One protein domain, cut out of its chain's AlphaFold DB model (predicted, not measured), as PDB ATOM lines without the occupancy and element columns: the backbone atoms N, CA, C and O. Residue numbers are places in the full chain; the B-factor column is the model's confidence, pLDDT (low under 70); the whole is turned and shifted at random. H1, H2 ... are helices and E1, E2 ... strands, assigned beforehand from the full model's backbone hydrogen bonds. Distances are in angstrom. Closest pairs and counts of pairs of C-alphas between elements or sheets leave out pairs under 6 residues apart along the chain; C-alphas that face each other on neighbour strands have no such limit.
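What this domain is: This is residues 113 to 210 of the 359 residues of the protein "Phosphatidylinositol-4-phosphate 5-kinase" of Plasmodium falciparum IGH-CR14 (UniProt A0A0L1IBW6). A twisted sheet of five strands, E2 to E6, has the helix H3 running across one face, with H1 alongside part of H3 and the short H2 folding back into H3 at its other end. The short strand E1 leads into H1 and pairs with no named strand. The printed part has 98 residues, with the elements in the order E1, H1, H2, H3, E2, E3, E4, E5, E6; the sheet's order is E2, E3, E4, E5, E6, all antiparallel. The class is mixed, helices and strands, and the whole is compact, with a radius of gyration of the C-alphas of 12.8 A and spans of 37 by 29 by 25 A.

How they stand to each other: E1, residues 114 to 116, and H1, residues 118 to 127, meet only through their link. H3, residues 140 to 152, touches H1 with residues 148 to 152 alone, at a shallow tilt of 18 degrees, opposite ways; their closest C-alphas, of Leu 122 and Lys 148, are 6.8 A apart. H2, residues 129 to 134, forms a helical hairpin with H3, whose residues 140 to 144 alone touch it; the closest C-alphas, of Leu 133 and Asn 140, are 6.5 A apart. In H1, H2 and H3 every O i to N i+4 pair is within hydrogen-bond range. E2, residues 158 to 162, E3, residues 165 to 171, E4, residues 177 to 184, E5, residues 190 to 196, and E6, residues 199 to 207, form a meander, each strand the antiparallel neighbour of the one before. Pairs within hydrogen-bond range include N 160 and O 167, 3.1 A, for E2 and E3; N 168 and O 182, 2.9 A, for E3 and E4; N 181 and O 193, 3.0 A, for E4 and E5; and N 192 and O 205, 2.8 A, for E5 and E6. E4 bends by 111 degrees at residue 180, and E6 by 111 degrees at residue 202. H3 makes two layers with the sheet, a helix on one face, at a height of 9.3 A over E3 and E4; it runs across the strands, at 64 degrees to E3 on the local plane. H2 only grazes the sheet, with residues 131 to 132.

Where its parts are: E1 begins with C-alpha 114 at (164.066, 165.289, 111.499). H1 is 14.2 A long, H3 18.3 A, E3 16.1 A, E5 17.6 A and E6 17.2 A. E6 ends with C-alpha 207 at (151.126, 150.474, 122.547).

The domain as a whole: The two C-alphas farthest apart, of Lys 113 and Lys 137, are 40.3 A apart. The printed part has no cut, and its links between named elements are tight. Its mean pLDDT is 83.9, with residues 113, 134 to 141 and 158 to 159 under 70.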
ATOM      1  N   LYS A 113     168.550 166.766 110.935       69.56
ATOM      2  CA  LYS A 113     167.226 167.372 110.827       69.56
ATOM      3  C   LYS A 113     166.191 166.249 110.691       69.56
ATOM      4  O   LYS A 113     166.407 165.289 109.956       69.56
ATOM      5  N   TYR A 114     165.111 166.317 111.463       73.06
ATOM      6  CA  TYR A 114     164.066 165.289 111.499       73.06
ATOM      7  C   TYR A 114     162.779 165.831 110.886       73.06
ATOM      8  O   TYR A 114     162.367 166.953 111.185       73.06
ATOM      9  N   MET A 115     162.095 164.997 110.108       78.12
ATOM     10  CA  MET A 115     160.758 165.277 109.601       78.12
ATOM     11  C   MET A 115     159.735 164.422 110.352       78.12
ATOM     12  O   MET A 115     159.769 163.196 110.265       78.12
ATOM     13  N   ILE A 116     158.827 165.066 111.091       81.62
ATOM     14  CA  ILE A 116     157.749 164.394 111.830       81.62
ATOM     15  C   ILE A 116     156.518 164.237 110.944       81.62
ATOM     16  O   ILE A 116     156.023 165.203 110.363       81.62
ATOM     17  N   ASN A 117     155.965 163.029 110.915       86.94
ATOM     18  CA  ASN A 117     154.707 162.729 110.254       86.94
ATOM     19  C   ASN A 117     153.526 162.974 111.207       86.94
ATOM     20  O   ASN A 117     152.968 162.058 111.815       86.94
ATOM     21  N   VAL A 118     153.136 164.244 111.338       87.00
ATOM     22  CA  VAL A 118     152.011 164.671 112.191       87.00
ATOM     23  C   VAL A 118     150.711 163.955 111.803       87.00
ATOM     24  O   VAL A 118     149.960 163.526 112.680       87.00
ATOM     25  N   LYS A 119     150.466 163.763 110.497       87.12
ATOM     26  CA  LYS A 119     149.293 163.038 109.977       87.12
ATOM     27  C   LYS A 119     149.237 161.622 110.554       87.12
ATOM     28  O   LYS A 119     148.195 161.225 111.074       87.12
ATOM     29  N   ARG A 120     150.355 160.888 110.527       87.31
ATOM     30  CA  ARG A 120     150.435 159.519 111.055       87.31
ATOM     31  C   ARG A 120     150.186 159.461 112.561       87.31
ATOM     32  O   ARG A 120     149.424 158.600 112.997       87.31
ATOM     33  N   ILE A 121     150.755 160.388 113.338       86.56
ATOM     34  CA  ILE A 121     150.524 160.476 114.793       86.56
ATOM     35  C   ILE A 121     149.034 160.704 115.089       86.56
ATOM     36  O   ILE A 121     148.447 159.983 115.893       86.56
ATOM     37  N   LEU A 122     148.396 161.662 114.408       87.56
ATOM     38  CA  LEU A 122     146.971 161.958 114.591       87.56
ATOM     39  C   LEU A 122     146.068 160.793 114.166       87.56
ATOM     40  O   LEU A 122     145.085 160.505 114.849       87.56
ATOM     41  N   MET A 123     146.401 160.103 113.070       87.12
ATOM     42  CA  MET A 123     145.704 158.877 112.666       87.12
ATOM     43  C   MET A 123     145.811 157.797 113.741       87.12
ATOM     44  O   MET A 123     144.812 157.148 114.029       87.12
ATOM     45  N   TYR A 124     146.980 157.642 114.364       85.12
ATOM     46  CA  TYR A 124     147.177 156.682 115.450       85.12
ATOM     47  C   TYR A 124     146.339 157.048 116.679       85.12
ATOM     48  O   TYR A 124     145.631 156.206 117.213       85.12
ATOM     49  N   ILE A 125     146.330 158.319 117.093       84.25
ATOM     50  CA  ILE A 125     145.463 158.776 118.194       84.25
ATOM     51  C   ILE A 125     143.994 158.456 117.893       84.25
ATOM     52  O   ILE A 125     143.284 158.010 118.785       84.25
ATOM     53  N   LYS A 126     143.551 158.646 116.643       86.75
ATOM     54  CA  LYS A 126     142.187 158.320 116.204       86.75
ATOM     55  C   LYS A 126     141.908 156.811 116.209       86.75
ATOM     56  O   LYS A 126     140.830 156.405 116.621       86.75
ATOM     57  N   GLU A 127     142.860 155.988 115.767       88.38
ATOM     58  CA  GLU A 127     142.759 154.518 115.753       88.38
ATOM     59  C   GLU A 127     142.500 153.956 117.159       88.38
ATOM     60  O   GLU A 127     141.667 153.068 117.323       88.38
ATOM     61  N   TYR A 128     143.155 154.526 118.175       85.75
ATOM     62  CA  TYR A 128     143.036 154.101 119.576       85.75
ATOM     63  C   TYR A 128     142.164 155.042 120.427       85.75
ATOM     64  O   TYR A 128     142.171 154.957 121.657       85.75
ATOM     65  N   GLU A 129     141.392 155.936 119.802       83.81
ATOM     66  CA  GLU A 129     140.547 156.911 120.505       83.81
ATOM     67  C   GLU A 129     139.485 156.204 121.353       83.81
ATOM     68  O   GLU A 129     139.318 156.527 122.527       83.81
ATOM     69  N   GLU A 130     138.850 155.167 120.805       82.69
ATOM     70  CA  GLU A 130     137.863 154.356 121.525       82.69
ATOM     71  C   GLU A 130     138.474 153.601 122.709       82.69
ATOM     72  O   GLU A 130     137.854 153.506 123.764       82.69
ATOM     73  N   ASP A 131     139.711 153.113 122.590       79.75
ATOM     74  CA  ASP A 131     140.416 152.480 123.709       79.75
ATOM     75  C   ASP A 131     140.661 153.477 124.854       79.75
ATOM     76  O   ASP A 131     140.498 153.147 126.034       79.75
ATOM     77  N   PHE A 132     141.014 154.714 124.498       72.00
ATOM     78  CA  PHE A 132     141.268 155.804 125.438       72.00
ATOM     79  C   PHE A 132     139.974 156.329 126.087       72.00
ATOM     80  O   PHE A 132     139.956 156.664 127.277       72.00
ATOM     81  N   LEU A 133     138.877 156.374 125.322       75.56
ATOM     82  CA  LEU A 133     137.548 156.791 125.774       75.56
ATOM     83  C   LEU A 133     136.840 155.707 126.590       75.56
ATOM     84  O   LEU A 133     136.212 156.018 127.595       75.56
ATOM     85  N   CYS A 134     136.967 154.428 126.234       68.56
ATOM     86  CA  CYS A 134     136.312 153.323 126.941       68.56
ATOM     87  C   CYS A 134     136.735 153.246 128.419       68.56
ATOM     88  O   CYS A 134     135.952 152.841 129.283       68.56
ATOM     89  N   PHE A 135     137.951 153.693 128.744       63.91
ATOM     90  CA  PHE A 135     138.427 153.745 130.124       63.91
ATOM     91  C   PHE A 135     137.946 154.988 130.902       63.91
ATOM     92  O   PHE A 135     137.874 154.945 132.132       63.91
ATOM     93  N   PHE A 136     137.555 156.075 130.228       57.41
ATOM     94  CA  PHE A 136     137.113 157.317 130.870       57.41
ATOM     95  C   PHE A 136     135.705 157.736 130.459       57.41
ATOM     96  O   PHE A 136     135.402 158.017 129.306       57.41
ATOM     97  N   LYS A 137     134.845 157.962 131.452       57.00
ATOM     98  CA  LYS A 137     133.613 158.735 131.233       57.00
ATOM     99  C   LYS A 137     133.976 160.153 130.759       57.00
ATOM    100  O   LYS A 137     134.946 160.686 131.280       57.00
ATOM    101  N   LYS A 138     133.182 160.733 129.836       50.12
ATOM    102  CA  LYS A 138     133.153 162.101 129.221       50.12
ATOM    103  C   LYS A 138     134.323 163.101 129.430       50.12
ATOM    104  O   LYS A 138     134.663 163.795 128.481       50.12
ATOM    105  N   ASN A 139     134.947 163.188 130.601       52.31
ATOM    106  CA  ASN A 139     136.049 164.092 130.948       52.31
ATOM    107  C   ASN A 139     137.322 163.899 130.096       52.31
ATOM    108  O   ASN A 139     138.085 164.847 129.944       52.31
ATOM    109  N   ASN A 140     137.540 162.725 129.488       63.06
ATOM    110  CA  ASN A 140     138.713 162.502 128.627       63.06
ATOM    111  C   ASN A 140     138.616 163.094 127.227       63.06
ATOM    112  O   ASN A 140     139.645 163.210 126.565       63.06
ATOM    113  N   ALA A 141     137.424 163.480 126.769       69.81
ATOM    114  CA  ALA A 141     137.301 164.137 125.473       69.81
ATOM    115  C   ALA A 141     138.149 165.422 125.441       69.81
ATOM    116  O   ALA A 141     138.857 165.667 124.468       69.81
ATOM    117  N   THR A 142     138.170 166.183 126.541       78.88
ATOM    118  CA  THR A 142     139.001 167.386 126.685       78.88
ATOM    119  C   THR A 142     140.493 167.062 126.628       78.88
ATOM    120  O   THR A 142     141.225 167.730 125.903       78.88
ATOM    121  N   SER A 143     140.942 166.009 127.318       79.19
ATOM    122  CA  SER A 143     142.345 165.574 127.291       79.19
ATOM    123  C   SER A 143     142.782 165.127 125.894       79.19
ATOM    124  O   SER A 143     143.874 165.476 125.458       79.19
ATOM    125  N   ILE A 144     141.924 164.413 125.156       81.38
ATOM    126  CA  ILE A 144     142.203 163.992 123.773       81.38
ATOM    127  C   ILE A 144     142.254 165.200 122.831       81.38
ATOM    128  O   ILE A 144     143.137 165.270 121.978       81.38
ATOM    129  N   ILE A 145     141.335 166.161 122.976       84.62
ATOM    130  CA  ILE A 145     141.353 167.409 122.196       84.62
ATOM    131  C   ILE A 145     142.647 168.179 122.465       84.62
ATOM    132  O   ILE A 145     143.309 168.607 121.521       84.62
ATOM    133  N   TYR A 146     143.038 168.309 123.733       86.31
ATOM    134  CA  TYR A 146     144.276 168.977 124.112       86.31
ATOM    135  C   TYR A 146     145.509 168.237 123.580       86.31
ATOM    136  O   TYR A 146     146.390 168.858 123.000       86.31
ATOM    137  N   LEU A 147     145.533 166.906 123.642       84.69
ATOM    138  CA  LEU A 147     146.600 166.097 123.054       84.69
ATOM    139  C   LEU A 147     146.718 166.311 121.534       84.69
ATOM    140  O   LEU A 147     147.814 166.531 121.019       84.69
ATOM    141  N   LYS A 148     145.588 166.293 120.810       87.31
ATOM    142  CA  LYS A 148     145.536 166.599 119.369       87.31
ATOM    143  C   LYS A 148     146.064 168.017 119.095       87.31
ATOM    144  O   LYS A 148     146.812 168.210 118.138       87.31
ATOM    145  N   TYR A 149     145.734 168.986 119.952       87.75
ATOM    146  CA  TYR A 149     146.249 170.356 119.878       87.75
ATOM    147  C   TYR A 149     147.771 170.432 120.090       87.75
ATOM    148  O   TYR A 149     148.446 171.086 119.295       87.75
ATOM    149  N   ILE A 150     148.321 169.731 121.089       86.69
ATOM    150  CA  ILE A 150     149.772 169.651 121.332       86.69
ATOM    151  C   ILE A 150     150.481 169.092 120.091       86.69
ATOM    152  O   ILE A 150     151.462 169.668 119.631       86.69
ATOM    153  N   VAL A 151     149.962 168.008 119.507       86.62
ATOM    154  CA  VAL A 151     150.546 167.370 118.315       86.62
ATOM    155  C   VAL A 151     150.511 168.287 117.090       86.62
ATOM    156  O   VAL A 151     151.499 168.374 116.363       86.62
ATOM    157  N   LEU A 152     149.409 169.005 116.860       87.00
ATOM    158  CA  LEU A 152     149.314 169.981 115.767       87.00
ATOM    159  C   LEU A 152     150.287 171.154 115.949       87.00
ATOM    160  O   LEU A 152     150.809 171.681 114.969       87.00
ATOM    161  N   ASN A 153     150.564 171.527 117.198       84.81
ATOM    162  CA  ASN A 153     151.447 172.630 117.563       84.81
ATOM    163  C   ASN A 153     152.791 172.136 118.128       84.81
ATOM    164  O   ASN A 153     153.402 172.817 118.949       84.81
ATOM    165  N   TYR A 154     153.285 170.975 117.678       81.31
ATOM    166  CA  TYR A 154     154.491 170.323 118.220       81.31
ATOM    167  C   TYR A 154     155.785 171.149 118.096       81.31
ATOM    168  O   TYR A 154     156.800 170.776 118.664       81.31
ATOM    169  N   LYS A 155     155.796 172.233 117.309       78.75
ATOM    170  CA  LYS A 155     156.924 173.184 117.251       78.75
ATOM    171  C   LYS A 155     156.913 174.171 118.423       78.75
ATOM    172  O   LYS A 155     157.937 174.766 118.737       78.75
ATOM    173  N   THR A 156     155.739 174.396 119.008       74.81
ATOM    174  CA  THR A 156     155.513 175.263 120.170       74.81
ATOM    175  C   THR A 156     155.534 174.459 121.463       74.81
ATOM    176  O   THR A 156     156.061 174.930 122.466       74.81
ATOM    177  N   TYR A 157     154.984 173.247 121.433       74.94
ATOM    178  CA  TYR A 157     155.169 172.264 122.493       74.94
ATOM    179  C   TYR A 157     156.544 171.625 122.369       74.94
ATOM    180  O   TYR A 157     157.046 171.451 121.267       74.94
ATOM    181  N   ILE A 158     157.199 171.340 123.492       67.62
ATOM    182  CA  ILE A 158     158.619 171.002 123.438       67.62
ATOM    183  C   ILE A 158     158.788 169.607 122.851       67.62
ATOM    184  O   ILE A 158     158.236 168.623 123.344       67.62
ATOM    185  N   MET A 159     159.578 169.563 121.783       68.94
ATOM    186  CA  MET A 159     159.985 168.351 121.107       68.94
ATOM    187  C   MET A 159     161.393 167.979 121.564       68.94
ATOM    188  O   MET A 159     162.356 168.661 121.214       68.94
ATOM    189  N   ILE A 160     161.518 166.904 122.340       72.94
ATOM    190  CA  ILE A 160     162.827 166.357 122.721       72.94
ATOM    191  C   ILE A 160     163.089 165.147 121.840       72.94
ATOM    192  O   ILE A 160     162.284 164.216 121.822       72.94
ATOM    193  N   ILE A 161     164.208 165.166 121.116       73.81
ATOM    194  CA  ILE A 161     164.687 164.012 120.357       73.81
ATOM    195  C   ILE A 161     165.974 163.522 121.005       73.81
ATOM    196  O   ILE A 161     167.050 164.077 120.796       73.81
ATOM    197  N   GLU A 162     165.863 162.458 121.791       75.75
ATOM    198  CA  GLU A 162     166.999 161.839 122.466       75.75
ATOM    199  C   GLU A 162     167.181 160.419 121.955       75.75
ATOM    200  O   GLU A 162     166.336 159.551 122.167       75.75
ATOM    201  N   LYS A 163     168.302 160.161 121.270       79.31
ATOM    202  CA  LYS A 163     168.629 158.827 120.730       79.31
ATOM    203  C   LYS A 163     167.491 158.240 119.869       79.31
ATOM    204  O   LYS A 163     167.244 157.038 119.891       79.31
ATOM    205  N   GLY A 164     166.794 159.102 119.126       77.19
ATOM    206  CA  GLY A 164     165.653 158.743 118.281       77.19
ATOM    207  C   GLY A 164     164.319 158.592 119.018       77.19
ATOM    208  O   GLY A 164     163.309 158.365 118.371       77.19
ATOM    209  N   VAL A 165     164.269 158.735 120.342       85.44
ATOM    210  CA  VAL A 165     162.999 158.828 121.069       85.44
ATOM    211  C   VAL A 165     162.464 160.244 120.921       85.44
ATOM    212  O   VAL A 165     163.150 161.196 121.287       85.44
ATOM    213  N   ILE A 166     161.245 160.374 120.407       87.88
ATOM    214  CA  ILE A 166     160.536 161.646 120.289       87.88
ATOM    215  C   ILE A 166     159.619 161.807 121.493       87.88
ATOM    216  O   ILE A 166     158.783 160.946 121.754       87.88
ATOM    217  N   TYR A 167     159.740 162.934 122.188       90.50
ATOM    218  CA  TYR A 167     158.748 163.415 123.142       90.50
ATOM    219  C   TYR A 167     158.034 164.637 122.577       90.50
ATOM    220  O   TYR A 167     158.700 165.535 122.073       90.50
ATOM    221  N   ILE A 168     156.708 164.680 122.685       90.19
ATOM    222  CA  ILE A 168     155.879 165.851 122.378       90.19
ATOM    223  C   ILE A 168     154.941 166.061 123.567       90.19
ATOM    224  O   ILE A 168     154.067 165.227 123.804       90.19
ATOM    225  N   GLY A 169     155.101 167.151 124.317       91.12
ATOM    226  CA  GLY A 169     154.258 167.406 125.485       91.12
ATOM    227  C   GLY A 169     154.660 168.632 126.292       91.12
ATOM    228  O   GLY A 169     155.427 169.483 125.835       91.12
ATOM    229  N   GLU A 170     154.111 168.725 127.499       88.81
ATOM    230  CA  GLU A 170     154.389 169.821 128.425       88.81
ATOM    231  C   GLU A 170     155.709 169.581 129.186       88.81
ATOM    232  O   GLU A 170     156.116 168.438 129.410       88.81
ATOM    233  N   LEU A 171     156.393 170.660 129.583       89.31
ATOM    234  CA  LEU A 171     157.531 170.613 130.508       89.31
ATOM    235  C   LEU A 171     157.254 171.500 131.724       89.31
ATOM    236  O   LEU A 171     156.539 172.498 131.625       89.31
ATOM    237  N   ASN A 172     157.861 171.165 132.860       89.56
ATOM    238  CA  ASN A 172     157.870 172.035 134.035       89.56
ATOM    239  C   ASN A 172     158.950 173.139 133.932       89.56
ATOM    240  O   ASN A 172     159.704 173.233 132.963       89.56
ATOM    241  N   GLU A 173     159.055 173.983 134.962       88.88
ATOM    242  CA  GLU A 173     160.041 175.074 135.041       88.88
ATOM    243  C   GLU A 173     161.504 174.602 135.007       88.88
ATOM    244  O   GLU A 173     162.389 175.366 134.622       88.88
ATOM    245  N   LYS A 174     161.755 173.338 135.369       89.31
ATOM    246  CA  LYS A 174     163.075 172.695 135.343       89.31
ATOM    247  C   LYS A 174     163.395 172.033 133.996       89.31
ATOM    248  O   LYS A 174     164.462 171.441 133.865       89.31
ATOM    249  N   ASN A 175     162.516 172.169 132.998       85.62
ATOM    250  CA  ASN A 175     162.576 171.486 131.702       85.62
ATOM    251  C   ASN A 175     162.475 169.949 131.794       85.62
ATOM    252  O   ASN A 175     163.036 169.248 130.956       85.62
ATOM    253  N   GLU A 176     161.748 169.429 132.778       88.75
ATOM    254  CA  GLU A 176     161.434 167.998 132.906       88.75
ATOM    255  C   GLU A 176     160.029 167.730 132.343       88.75
ATOM    256  O   GLU A 176     159.141 168.585 132.458       88.75
ATOM    257  N   LYS A 177     159.797 166.548 131.754       91.12
ATOM    258  CA  LYS A 177     158.481 166.146 131.224       91.12
ATOM    259  C   LYS A 177     157.452 166.172 132.343       91.12
ATOM    260  O   LYS A 177     157.667 165.588 133.410       91.12
ATOM    261  N   ASN A 178     156.337 166.843 132.090       92.69
ATOM    262  CA  ASN A 178     155.265 167.024 133.056       92.69
ATOM    263  C   ASN A 178     153.916 167.076 132.333       92.69
ATOM    264  O   ASN A 178     153.889 167.309 131.130       92.69
ATOM    265  N   GLY A 179     152.805 166.880 133.040       90.75
ATOM    266  CA  GLY A 179     151.472 166.991 132.438       90.75
ATOM    267  C   GLY A 179     151.229 165.938 131.354       90.75
ATOM    268  O   GLY A 179     151.661 164.796 131.494       90.75
ATOM    269  N   LEU A 180     150.514 166.291 130.285       90.00
ATOM    270  CA  LEU A 180     150.213 165.367 129.190       90.00
ATOM    271  C   LEU A 180     151.307 165.379 128.119       90.00
ATOM    272  O   LEU A 180     151.810 166.427 127.706       90.00
ATOM    273  N   GLY A 181     151.630 164.194 127.604       90.88
ATOM    274  CA  GLY A 181     152.593 164.062 126.520       90.88
ATOM    275  C   GLY A 181     152.508 162.746 125.761       90.88
ATOM    276  O   GLY A 181     151.779 161.815 126.119       90.88
ATOM    277  N   ILE A 182     153.296 162.687 124.692       91.25
ATOM    278  CA  ILE A 182     153.468 161.532 123.819       91.25
ATOM    279  C   ILE A 182     154.948 161.184 123.768       91.25
ATOM    280  O   ILE A 182     155.780 162.059 123.538       91.25
ATOM    281  N   ILE A 183     155.265 159.905 123.940       91.88
ATOM    282  CA  ILE A 183     156.573 159.337 123.616       91.88
ATOM    283  C   ILE A 183     156.407 158.401 122.425       91.88
ATOM    284  O   ILE A 183     155.538 157.531 122.443       91.88
ATOM    285  N   ILE A 184     157.270 158.555 121.427       89.31
ATOM    286  CA  ILE A 184     157.401 157.650 120.287       89.31
ATOM    287  C   ILE A 184     158.840 157.155 120.270       89.31
ATOM    288  O   ILE A 184     159.777 157.951 120.192       89.31
ATOM    289  N   THR A 185     159.029 155.848 120.372       88.69
ATOM    290  CA  THR A 185     160.357 155.233 120.374       88.69
ATOM    291  C   THR A 185     160.770 154.786 118.960       88.69
ATOM    292  O   THR A 185     159.907 154.610 118.096       88.69
ATOM    293  N   PRO A 186     162.075 154.565 118.693       82.88
ATOM    294  CA  PRO A 186     162.553 154.101 117.384       82.88
ATOM    295  C   PRO A 186     161.965 152.766 116.917       82.88
ATOM    296  O   PRO A 186     161.811 152.538 115.722       82.88
ATOM    297  N   ASP A 187     161.616 151.888 117.856       82.88
ATOM    298  CA  ASP A 187     160.923 150.622 117.613       82.88
ATOM    299  C   ASP A 187     159.408 150.797 117.402       82.88
ATOM    300  O   ASP A 187     158.683 149.813 117.344       82.88
ATOM    301  N   GLN A 188     158.924 152.034 117.244       82.44
ATOM    302  CA  GLN A 188     157.517 152.378 117.016       82.44
ATOM    303  C   GLN A 188     156.581 152.035 118.184       82.44
ATOM    304  O   GLN A 188     155.363 151.954 117.996       82.44
ATOM    305  N   CYS A 189     157.110 151.868 119.401       90.12
ATOM    306  CA  CYS A 189     156.259 151.881 120.583       90.12
ATOM    307  C   CYS A 189     155.790 153.311 120.859       90.12
ATOM    308  O   CYS A 189     156.524 154.284 120.668       90.12
ATOM    309  N   ILE A 190     154.554 153.430 121.331       91.00
ATOM    310  CA  ILE A 190     153.949 154.718 121.650       91.00
ATOM    311  C   ILE A 190     153.435 154.685 123.077       91.00
ATOM    312  O   ILE A 190     152.739 153.754 123.476       91.00
ATOM    313  N   TYR A 191     153.747 155.732 123.830       92.81
ATOM    314  CA  TYR A 191     153.075 156.049 125.080       92.81
ATOM    315  C   TYR A 191     152.354 157.387 124.940       92.81
ATOM    316  O   TYR A 191     152.924 158.351 124.438       92.81
ATOM    317  N   ILE A 192     151.114 157.441 125.410       91.38
ATOM    318  CA  ILE A 192     150.287 158.641 125.494       91.38
ATOM    319  C   ILE A 192     149.754 158.711 126.917       91.38
ATOM    320  O   ILE A 192     149.016 157.817 127.334       91.38
ATOM    321  N   GLY A 193     150.073 159.762 127.660       91.38
ATOM    322  CA  GLY A 193     149.562 159.890 129.019       91.38
ATOM    323  C   GLY A 193     150.269 160.944 129.841       91.38
ATOM    324  O   GLY A 193     150.870 161.874 129.304       91.38
ATOM    325  N   GLU A 194     150.162 160.781 131.154       92.56
ATOM    326  CA  GLU A 194     150.658 161.741 132.131       92.56
ATOM    327  C   GLU A 194     152.141 161.523 132.485       92.56
ATOM    328  O   GLU A 194     152.655 160.395 132.504       92.56
ATOM    329  N   PHE A 195     152.807 162.632 132.799       94.06
ATOM    330  CA  PHE A 195     154.195 162.734 133.228       94.06
ATOM    331  C   PHE A 195     154.312 163.602 134.480       94.06
ATOM    332  O   PHE A 195     153.574 164.569 134.654       94.06
ATOM    333  N   GLU A 196     155.276 163.270 135.331       95.12
ATOM    334  CA  GLU A 196     155.676 164.057 136.499       95.12
ATOM    335  C   GLU A 196     157.178 163.858 136.712       95.12
ATOM    336  O   GLU A 196     157.627 162.721 136.886       95.12
ATOM    337  N   GLU A 197     157.955 164.945 136.678       93.81
ATOM    338  CA  GLU A 197     159.417 164.924 136.867       93.81
ATOM    339  C   GLU A 197     160.109 163.858 135.987       93.81
ATOM    340  O   GLU A 197     160.747 162.925 136.490       93.81
ATOM    341  N   ASP A 198     159.896 163.941 134.666       92.31
ATOM    342  CA  ASP A 198     160.394 163.008 133.638       92.31
ATOM    343  C   ASP A 198     159.849 161.574 133.697       92.31
ATOM    344  O   ASP A 198     160.172 160.737 132.847       92.31
ATOM    345  N   LYS A 199     158.977 161.264 134.659       93.56
ATOM    346  CA  LYS A 199     158.467 159.908 134.866       93.56
ATOM    347  C   LYS A 199     157.041 159.776 134.370       93.56
ATOM    348  O   LYS A 199     156.155 160.519 134.772       93.56
ATOM    349  N   ILE A 200     156.809 158.716 133.603       95.25
ATOM    350  CA  ILE A 200     155.469 158.214 133.290       95.25
ATOM    351  C   ILE A 200     154.708 157.937 134.601       95.25
ATOM    352  O   ILE A 200     155.148 157.136 135.443       95.25
ATOM    353  N   THR A 201     153.578 158.613 134.776       95.50
ATOM    354  CA  THR A 201     152.730 158.572 135.974       95.50
ATOM    355  C   THR A 201     151.256 158.666 135.579       95.50
ATOM    356  O   THR A 201     150.933 158.662 134.397       95.50
ATOM    357  N   GLY A 202     150.356 158.730 136.561       93.25
ATOM    358  CA  GLY A 202     148.945 159.026 136.310       93.25
ATOM    359  C   GLY A 202     148.289 157.974 135.422       93.25
ATOM    360  O   GLY A 202     148.509 156.783 135.621       93.25
ATOM    361  N   PHE A 203     147.446 158.383 134.485       90.75
ATOM    362  CA  PHE A 203     146.855 157.492 133.497       90.75
ATOM    363  C   PHE A 203     147.570 157.582 132.143       90.75
ATOM    364  O   PHE A 203     148.002 158.652 131.715       90.75
ATOM    365  N   GLY A 204     147.637 156.457 131.428       91.31
ATOM    366  CA  GLY A 204     148.189 156.434 130.081       91.31
ATOM    367  C   GLY A 204     147.856 155.177 129.286       91.31
ATOM    368  O   GLY A 204     147.537 154.116 129.835       91.31
ATOM    369  N   LEU A 205     147.984 155.315 127.971       92.25
ATOM    370  CA  LEU A 205     147.938 154.261 126.969       92.25
ATOM    371  C   LEU A 205     149.358 153.990 126.477       92.25
ATOM    372  O   LEU A 205     150.040 154.889 125.994       92.25
ATOM    373  N   TYR A 206     149.774 152.736 126.556       94.06
ATOM    374  CA  TYR A 206     150.987 152.239 125.929       94.06
ATOM    375  C   TYR A 206     150.638 151.229 124.848       94.06
ATOM    376  O   TYR A 206     149.851 150.313 125.083       94.06
ATOM    377  N   ILE A 207     151.257 151.375 123.684       92.19
ATOM    378  CA  ILE A 207     151.126 150.474 122.547       92.19
ATOM    379  C   ILE A 207     152.527 149.998 122.193       92.19
ATOM    380  O   ILE A 207     153.393 150.784 121.813       92.19
ATOM    381  N   HIS A 208     152.741 148.697 122.333       92.75
ATOM    382  CA  HIS A 208     153.982 148.040 121.962       92.75
ATOM    383  C   HIS A 208     154.027 147.803 120.445       92.75
ATOM    384  O   HIS A 208     152.980 147.643 119.811       92.75
ATOM    385  N   TYR A 209     155.221 147.686 119.861       88.44
ATOM    386  CA  TYR A 209     155.391 147.398 118.429       88.44
ATOM    387  C   TYR A 209     154.677 146.109 117.996       88.44
ATOM    388  O   TYR A 209     154.180 146.003 116.878       88.44
ATOM    389  N   SER A 210     154.548 145.142 118.913       90.44
ATOM    390  CA  SER A 210     153.808 143.897 118.681       90.44
ATOM    391  C   SER A 210     152.291 144.082 118.617       90.44
ATOM    392  O   SER A 210     151.597 143.081 118.528       90.44
TER     393      SER A 210